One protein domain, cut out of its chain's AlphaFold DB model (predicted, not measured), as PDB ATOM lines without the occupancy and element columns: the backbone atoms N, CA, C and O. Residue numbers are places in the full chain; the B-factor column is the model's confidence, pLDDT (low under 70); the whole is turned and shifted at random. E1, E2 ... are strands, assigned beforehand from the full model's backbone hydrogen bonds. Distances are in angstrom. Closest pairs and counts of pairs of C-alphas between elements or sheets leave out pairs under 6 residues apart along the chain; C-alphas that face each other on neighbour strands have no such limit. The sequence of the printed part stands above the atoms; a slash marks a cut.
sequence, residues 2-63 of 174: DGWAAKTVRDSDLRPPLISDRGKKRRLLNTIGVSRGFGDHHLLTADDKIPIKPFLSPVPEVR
ATOM      1  N   ASP A   2      55.195 -15.408 -13.785       58.84
ATOM      2  CA  ASP A   2      54.135 -16.048 -14.565       58.84
ATOM      3  C   ASP A   2      52.962 -15.069 -14.616       58.84
ATOM      4  O   ASP A   2      52.263 -14.841 -13.634       58.84
ATOM      5  N   GLY A   3      52.877 -14.353 -15.736       57.44
ATOM      6  CA  GLY A   3      52.034 -13.175 -15.889       57.44
ATOM      7  C   GLY A   3      50.541 -13.479 -15.992       57.44
ATOM      8  O   GLY A   3      50.096 -14.602 -16.237       57.44
ATOM      9  N   TRP A   4      49.757 -12.415 -15.845       65.81
ATOM     10  CA  TRP A   4      48.337 -12.371 -16.160       65.81
ATOM     11  C   TRP A   4      48.161 -12.471 -17.679       65.81
ATOM     12  O   TRP A   4      48.428 -11.516 -18.404       65.81
ATOM     13  N   ALA A   5      47.741 -13.633 -18.175       63.72
ATOM     14  CA  ALA A   5      47.457 -13.837 -19.591       63.72
ATOM     15  C   ALA A   5      45.960 -14.089 -19.786       63.72
ATOM     16  O   ALA A   5      45.419 -15.076 -19.289       63.72
ATOM     17  N   ALA A   6      45.301 -13.194 -20.519       67.31
ATOM     18  CA  ALA A   6      43.971 -13.415 -21.069       67.31
ATOM     19  C   ALA A   6      44.110 -13.715 -22.566       67.31
ATOM     20  O   ALA A   6      44.910 -13.081 -23.256       67.31
ATOM     21  N   LYS A   7      43.343 -14.680 -23.078       71.31
ATOM     22  CA  LYS A   7      43.299 -14.992 -24.511       71.31
ATOM     23  C   LYS A   7      41.861 -14.965 -24.994       71.31
ATOM     24  O   LYS A   7      40.994 -15.616 -24.420       71.31
ATOM     25  N   THR A   8      41.629 -14.268 -26.097       78.31
ATOM     26  CA  THR A   8      40.402 -14.424 -26.877       78.31
ATOM     27  C   THR A   8      40.441 -15.779 -27.579       78.31
ATOM     28  O   THR A   8      41.322 -16.019 -28.409       78.31
ATOM     29  N   VAL A   9      39.512 -16.667 -27.220       74.06
ATOM     30  CA  VAL A   9      39.363 -18.004 -27.815       74.06
ATOM     31  C   VAL A   9      39.120 -17.884 -29.321       74.06
ATOM     32  O   VAL A   9      38.296 -17.080 -29.754       74.06
ATOM     33  N   ARG A  10      39.838 -18.684 -30.115       81.31
ATOM     34  CA  ARG A  10      39.647 -18.826 -31.569       81.31
ATOM     35  C   ARG A  10      39.129 -20.223 -31.899       81.31
ATOM     36  O   ARG A  10      39.347 -21.150 -31.125       81.31
ATOM     37  N   ASP A  11      38.561 -20.412 -33.088       78.12
ATOM     38  CA  ASP A  11      38.047 -21.720 -33.540       78.12
ATOM     39  C   ASP A  11      39.092 -22.842 -33.450       78.12
ATOM     40  O   ASP A  11      38.789 -23.977 -33.087       78.12
ATOM     41  N   SER A  12      40.363 -22.517 -33.703       78.94
ATOM     42  CA  SER A  12      41.478 -23.460 -33.594       78.94
ATOM     43  C   SER A  12      41.722 -23.989 -32.178       78.94
ATOM     44  O   SER A  12      42.407 -25.006 -32.046       78.94
ATOM     45  N   ASP A  13      41.222 -23.292 -31.156       70.75
ATOM     46  CA  ASP A  13      41.366 -23.632 -29.740       70.75
ATOM     47  C   ASP A  13      40.258 -24.577 -29.240       70.75
ATOM     48  O   ASP A  13      40.378 -25.135 -28.154       70.75
ATOM     49  N   LEU A  14      39.203 -24.800 -30.031       71.56
ATOM     50  CA  LEU A  14      38.021 -25.594 -29.661       71.56
ATOM     51  C   LEU A  14      38.217 -27.118 -29.815       71.56
ATOM     52  O   LEU A  14      37.245 -27.858 -29.958       71.56
ATOM     53  N   ARG A  15      39.465 -27.605 -29.865       65.81
ATOM     54  CA  ARG A  15      39.760 -29.006 -30.235       65.81
ATOM     55  C   ARG A  15      39.474 -30.035 -29.126       65.81
ATOM     56  O   ARG A  15      39.341 -31.209 -29.456       65.81
ATOM     57  N   PRO A  16      39.272 -29.615 -27.866       68.69
ATOM     58  CA  PRO A  16      38.326 -30.232 -26.935       68.69
ATOM     59  C   PRO A  16      37.161 -29.271 -26.598       68.69
ATOM     60  O   PRO A  16      37.352 -28.050 -26.620       68.69
ATOM     61  N   PRO A  17      35.956 -29.769 -26.238       77.81
ATOM     62  CA  PRO A  17      34.881 -28.901 -25.759       77.81
ATOM     63  C   PRO A  17      35.353 -28.142 -24.513       77.81
ATOM     64  O   PRO A  17      35.674 -28.746 -23.489       77.81
ATOM     65  N   LEU A  18      35.404 -26.808 -24.608       85.38
ATOM     66  CA  LEU A  18      35.931 -25.953 -23.539       85.38
ATOM     67  C   LEU A  18      35.162 -26.120 -22.233       85.38
ATOM     68  O   LEU A  18      35.769 -26.110 -21.170       85.38
ATOM     69  N   ILE A  19      33.845 -26.295 -22.312       87.81
ATOM     70  CA  ILE A  19      33.008 -26.627 -21.166       87.81
ATOM     71  C   ILE A  19      32.511 -28.052 -21.357       87.81
ATOM     72  O   ILE A  19      31.765 -28.341 -22.290       87.81
ATOM     73  N   SER A  20      32.928 -28.936 -20.461       85.50
ATOM     74  CA  SER A  20      32.425 -30.303 -20.396       85.50
ATOM     75  C   SER A  20      31.317 -30.397 -19.355       85.50
ATOM     76  O   SER A  20      31.474 -29.881 -18.244       85.50
ATOM     77  N   ASP A  21      30.249 -31.111 -19.690       83.62
ATOM     78  CA  ASP A  21      29.182 -31.461 -18.757       83.62
ATOM     79  C   ASP A  21      29.312 -32.937 -18.345       83.62
ATOM     80  O   ASP A  21      29.369 -33.831 -19.193       83.62
ATOM     81  N   ARG A  22      29.393 -33.196 -17.037       79.00
ATOM     82  CA  ARG A  22      29.256 -34.535 -16.452       79.00
ATOM     83  C   ARG A  22      28.234 -34.484 -15.317       79.00
ATOM     84  O   ARG A  22      28.563 -34.203 -14.161       79.00
ATOM     85  N   GLY A  23      26.989 -34.823 -15.639       81.25
ATOM     86  CA  GLY A  23      25.891 -34.895 -14.676       81.25
ATOM     87  C   GLY A  23      25.441 -33.508 -14.223       81.25
ATOM     88  O   GLY A  23      24.859 -32.768 -15.000       81.25
ATOM     89  N   LYS A  24      25.672 -33.167 -12.948       75.31
ATOM     90  CA  LYS A  24      25.399 -31.819 -12.409       75.31
ATOM     91  C   LYS A  24      26.625 -30.899 -12.427       75.31
ATOM     92  O   LYS A  24      26.524 -29.750 -12.014       75.31
ATOM     93  N   LYS A  25      27.792 -31.398 -12.847       83.31
ATOM     94  CA  LYS A  25      29.060 -30.664 -12.776       83.31
ATOM     95  C   LYS A  25      29.471 -30.199 -14.165       83.31
ATOM     96  O   LYS A  25      29.678 -31.018 -15.059       83.31
ATOM     97  N   ARG A  26      29.665 -28.891 -14.309       90.50
ATOM     98  CA  ARG A  26      30.241 -28.267 -15.503       90.50
ATOM     99  C   ARG A  26      31.659 -27.836 -15.187       90.50
ATOM    100  O   ARG A  26      31.909 -27.298 -14.113       90.50
ATOM    101  N   ARG A  27      32.595 -28.128 -16.087       92.06
ATOM    102  CA  ARG A  27      34.016 -27.849 -15.862       92.06
ATOM    103  C   ARG A  27      34.677 -27.276 -17.102       92.06
ATOM    104  O   ARG A  27      34.459 -27.776 -18.204       92.06
ATOM    105  N   LEU A  28      35.521 -26.272 -16.898       91.56
ATOM    106  CA  LEU A  28      36.444 -25.770 -17.903       91.56
ATOM    107  C   LEU A  28      37.510 -26.837 -18.173       91.56
ATOM    108  O   LEU A  28      38.191 -27.290 -17.247       91.56
ATOM    109  N   LEU A  29      37.617 -27.258 -19.434       89.81
ATOM    110  CA  LEU A  29      38.520 -28.305 -19.918       89.81
ATOM    111  C   LEU A  29      38.457 -29.583 -19.061       89.81
ATOM    112  O   LEU A  29      39.484 -30.181 -18.743       89.81
ATOM    113  N   ASN A  30      37.251 -29.959 -18.608       89.69
ATOM    114  CA  ASN A  30      37.007 -31.093 -17.706       89.69
ATOM    115  C   ASN A  30      37.834 -31.078 -16.402       89.69
ATOM    116  O   ASN A  30      37.992 -32.106 -15.749       89.69
ATOM    117  N   THR A  31      38.347 -29.913 -15.999       91.38
ATOM    118  CA  THR A  31      39.326 -29.788 -14.912       91.38
ATOM    119  C   THR A  31      38.770 -28.964 -13.753       91.38
ATOM    120  O   THR A  31      38.560 -29.507 -12.668       91.38
ATOM    121  N   ILE A  32      38.435 -27.690 -13.973       93.31
ATOM    122  CA  ILE A  32      38.039 -26.743 -12.911       93.31
ATOM    123  C   ILE A  32      36.576 -26.299 -13.050       93.31
ATOM    124  O   ILE A  32      36.063 -26.214 -14.160       93.31
ATOM    125  N   GLY A  33      35.889 -26.050 -11.930       93.69
ATOM    126  CA  GLY A  33      34.455 -25.710 -11.887       93.69
ATOM    127  C   GLY A  33      34.095 -24.280 -12.302       93.69
ATOM    128  O   GLY A  33      32.916 -23.956 -12.386       93.69
ATOM    129  N   VAL A  34      35.084 -23.433 -12.593       94.00
ATOM    130  CA  VAL A  34      34.893 -22.020 -12.949       94.00
ATOM    131  C   VAL A  34      35.529 -21.692 -14.298       94.00
ATOM    132  O   VAL A  34      36.505 -22.311 -14.714       94.00
ATOM    133  N   SER A  35      34.972 -20.704 -14.997       92.06
ATOM    134  CA  SER A  35      35.527 -20.175 -16.255       92.06
ATOM    135  C   SER A  35      36.351 -18.900 -16.058       92.06
ATOM    136  O   SER A  35      37.076 -18.474 -16.962       92.06
ATOM    137  N   ARG A  36      36.266 -18.297 -14.867       92.69
ATOM    138  CA  ARG A  36      37.025 -17.113 -14.473       92.69
ATOM    139  C   ARG A  36      37.598 -17.298 -13.077       92.69
ATOM    140  O   ARG A  36      36.945 -17.892 -12.228       92.69
ATOM    141  N   GLY A  37      38.807 -16.800 -12.860       91.75
ATOM    142  CA  GLY A  37      39.515 -16.958 -11.597       91.75
ATOM    143  C   GLY A  37      40.941 -16.425 -11.654       91.75
ATOM    144  O   GLY A  37      41.574 -16.351 -12.715       91.75
ATOM    145  N   PHE A  38      41.440 -16.038 -10.486       91.44
ATOM    146  CA  PHE A  38      42.850 -15.737 -10.274       91.44
ATOM    147  C   PHE A  38      43.625 -17.022  -9.946       91.44
ATOM    148  O   PHE A  38      43.029 -18.018  -9.554       91.44
ATOM    149  N   GLY A  39      44.953 -17.013 -10.097       91.31
ATOM    150  CA  GLY A  39      45.776 -18.192  -9.803       91.31
ATOM    151  C   GLY A  39      45.741 -19.261 -10.900       91.31
ATOM    152  O   GLY A  39      45.607 -18.927 -12.077       91.31
ATOM    153  N   ASP A  40      45.933 -20.530 -10.523       92.31
ATOM    154  CA  ASP A  40      45.946 -21.710 -11.413       92.31
ATOM    155  C   ASP A  40      46.927 -21.632 -12.601       92.31
ATOM    156  O   ASP A  40      46.696 -22.191 -13.674       92.31
ATOM    157  N   HIS A  41      48.059 -20.941 -12.424       90.56
ATOM    158  CA  HIS A  41      49.054 -20.734 -13.487       90.56
ATOM    159  C   HIS A  41      49.705 -22.032 -13.977       90.56
ATOM    160  O   HIS A  41      50.049 -22.139 -15.152       90.56
ATOM    161  N   HIS A  42      49.854 -23.018 -13.091       91.81
ATOM    162  CA  HIS A  42      50.472 -24.313 -13.398       91.81
ATOM    163  C   HIS A  42      49.453 -25.452 -13.479       91.81
ATOM    164  O   HIS A  42      49.843 -26.615 -13.560       91.81
ATOM    165  N   LEU A  43      48.152 -25.141 -13.452       93.12
ATOM    166  CA  LEU A  43      47.106 -26.153 -13.542       93.12
ATOM    167  C   LEU A  43      47.007 -26.674 -14.980       93.12
ATOM    168  O   LEU A  43      46.811 -25.904 -15.926       93.12
ATOM    169  N   LEU A  44      47.123 -27.992 -15.130       93.00
ATOM    170  CA  LEU A  44      47.049 -28.699 -16.407       93.00
ATOM    171  C   LEU A  44      45.862 -29.669 -16.412       93.00
ATOM    172  O   LEU A  44      45.499 -30.214 -15.368       93.00
ATOM    173  N   THR A  45      45.300 -29.940 -17.591       90.94
ATOM    174  CA  THR A  45      44.308 -31.009 -17.763       90.94
ATOM    175  C   THR A  45      44.917 -32.376 -17.443       90.94
ATOM    176  O   THR A  45      46.117 -32.610 -17.624       90.94
ATOM    177  N   ALA A  46      44.090 -33.301 -16.950       87.19
ATOM    178  CA  ALA A  46      44.554 -34.628 -16.546       87.19
ATOM    179  C   ALA A  46      45.100 -35.441 -17.732       87.19
ATOM    180  O   ALA A  46      46.195 -36.004 -17.618       87.19
ATOM    181  N   ASP A  47      44.359 -35.441 -18.843       83.12
ATOM    182  CA  ASP A  47      44.585 -36.304 -20.005       83.12
ATOM    183  C   ASP A  47      45.716 -35.763 -20.898       83.12
ATOM    184  O   ASP A  47      46.793 -36.351 -20.973       83.12
ATOM    185  N   ASP A  48      45.510 -34.588 -21.499       85.19
ATOM    186  CA  ASP A  48      46.394 -34.038 -22.540       85.19
ATOM    187  C   ASP A  48      47.459 -33.056 -22.018       85.19
ATOM    188  O   ASP A  48      48.204 -32.466 -22.802       85.19
ATOM    189  N   LYS A  49      47.522 -32.835 -20.697       91.06
ATOM    190  CA  LYS A  49      48.426 -31.860 -20.048       91.06
ATOM    191  C   LYS A  49      48.323 -30.443 -20.628       91.06
ATOM    192  O   LYS A  49      49.295 -29.689 -20.643       91.06
ATOM    193  N   ILE A  50      47.131 -30.065 -21.080       88.56
ATOM    194  CA  ILE A  50      46.854 -28.737 -21.626       88.56
ATOM    195  C   ILE A  50      46.788 -27.746 -20.459       88.56
ATOM    196  O   ILE A  50      46.066 -28.008 -19.496       88.56
ATOM    197  N   PRO A  51      47.494 -26.606 -20.508       89.38
ATOM    198  CA  PRO A  51      47.376 -25.598 -19.466       89.38
ATOM    199  C   PRO A  51      45.979 -24.973 -19.451       89.38
ATOM    200  O   PRO A  51      45.414 -24.638 -20.494       89.38
ATOM    201  N   ILE A  52      45.422 -24.793 -18.250       90.00
ATOM    202  CA  ILE A  52      44.109 -24.163 -18.070       90.00
ATOM    203  C   ILE A  52      44.159 -22.683 -18.442       90.00
ATOM    204  O   ILE A  52      43.209 -22.153 -19.020       90.00
ATOM    205  N   LYS A  53      45.279 -22.001 -18.184       89.56
ATOM    206  CA  LYS A  53      45.525 -20.692 -18.789       89.56
ATOM    207  C   LYS A  53      45.960 -20.864 -20.244       89.56
ATOM    208  O   LYS A  53      46.802 -21.709 -20.538       89.56
ATOM    209  N   PRO A  54      45.420 -20.049 -21.160       87.50
ATOM    210  CA  PRO A  54      44.713 -18.787 -20.906       87.50
ATOM    211  C   PRO A  54      43.171 -18.884 -20.922       87.50
ATOM    212  O   PRO A  54      42.505 -17.859 -21.048       87.50
ATOM    213  N   PHE A  55      42.597 -20.087 -20.829       87.38
ATOM    214  CA  PHE A  55      41.146 -20.307 -20.880       87.38
ATOM    215  C   PHE A  55      40.424 -19.922 -19.579       87.38
ATOM    216  O   PHE A  55      39.267 -19.514 -19.631       87.38
ATOM    217  N   LEU A  56      41.106 -19.998 -18.427       90.56
ATOM    218  CA  LEU A  56      40.634 -19.424 -17.162       90.56
ATOM    219  C   LEU A  56      40.969 -17.930 -17.105       90.56
ATOM    220  O   LEU A  56      42.112 -17.536 -16.833       90.56
ATOM    221  N   SER A  57      39.959 -17.105 -17.375       90.56
ATOM    222  CA  SER A  57      40.118 -15.655 -17.477       90.56
ATOM    223  C   SER A  57      40.206 -14.985 -16.097       90.56
ATOM    224  O   SER A  57      39.339 -15.222 -15.259       90.56
ATOM    225  N   PRO A  58      41.178 -14.089 -15.851       90.75
ATOM    226  CA  PRO A  58      41.192 -13.253 -14.650       90.75
ATOM    227  C   PRO A  58      40.301 -12.002 -14.785       90.75
ATOM    228  O   PRO A  58      40.256 -11.183 -13.875       90.75
ATOM    229  N   VAL A  59      39.645 -11.798 -15.935       91.31
ATOM    230  CA  VAL A  59      38.913 -10.560 -16.240       91.31
ATOM    231  C   VAL A  59      37.494 -10.618 -15.653       91.31
ATOM    232  O   VAL A  59      36.701 -11.470 -16.080       91.31
ATOM    233  N   PRO A  60      37.126  -9.724 -14.717       93.00
ATOM    234  CA  PRO A  60      35.796  -9.719 -14.116       93.00
ATOM    235  C   PRO A  60      34.721  -9.231 -15.097       93.00
ATOM    236  O   PRO A  60      35.007  -8.617 -16.125       93.00
ATOM    237  N   GLU A  61      33.459  -9.513 -14.782       94.94
ATOM    238  CA  GLU A  61      32.328  -8.781 -15.354       94.94
ATOM    239  C   GLU A  61      32.038  -7.576 -14.459       94.94
ATOM    240  O   GLU A  61      31.941  -7.722 -13.244       94.94
ATOM    241  N   VAL A  62      31.914  -6.390 -15.057       95.69
ATOM    242  CA  VAL A  62      31.661  -5.148 -14.321       95.69
ATOM    243  C   VAL A  62      30.252  -4.668 -14.637       95.69
ATOM    244  O   VAL A  62      29.910  -4.459 -15.800       95.69
ATOM    245  N   ARG A  63      29.445  -4.476 -13.592       95.69
ATOM    246  CA  ARG A  63      28.126  -3.842 -13.665       95.69
ATOM    247  C   ARG A  63      28.120  -2.624 -12.756       95.69
ATOM    248  O   ARG A  63      28.609  -2.697 -11.634       95.69
TER     249      ARG A  63
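What this domain is: This is residues 2 to 63 of the 174 residues of a protein of Ascaris suum (UniProt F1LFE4). There is little regular structure here: a rounded body of winding loops with one small two-stranded hairpin, E1 and E2, at one side. Residues 2 to 18 lead into the hairpin, and residues 29 to 63 wind on after it. The printed part has 62 residues, with no named helix and two antiparallel strands, E1 then E2; its class is all strand, though these hold only 8 residues. It is compact, with a radius of gyration of the C-alphas of 11.7 A and spans of 30 by 27 by 23 A.

How they stand to each other: E1, residues 19 to 22, and E2, residues 25 to 28, form a hairpin with a tight link of 2 residues. They are antiparallel neighbours, their directions 154 degrees apart. C-alphas 21 and 26 face each other at 4.7 A. N 20 and O 27 are within hydrogen-bond range at 3.0 A, as are N 25 and O 22 at 3.2 A.

Where its parts are: E1 begins at C-alpha 19 (33.008, -26.627, -21.166) and is 9.9 A long. E2 is 10.2 A long and ends at C-alpha 28 (36.444, -25.770, -17.903).

The domain as a whole: The C-alphas farthest apart, Asp 47 and Arg 63, are 36.9 A apart. The printed part has no cut. Model confidence is under 70 at residues 2 to 6 and 15 to 16.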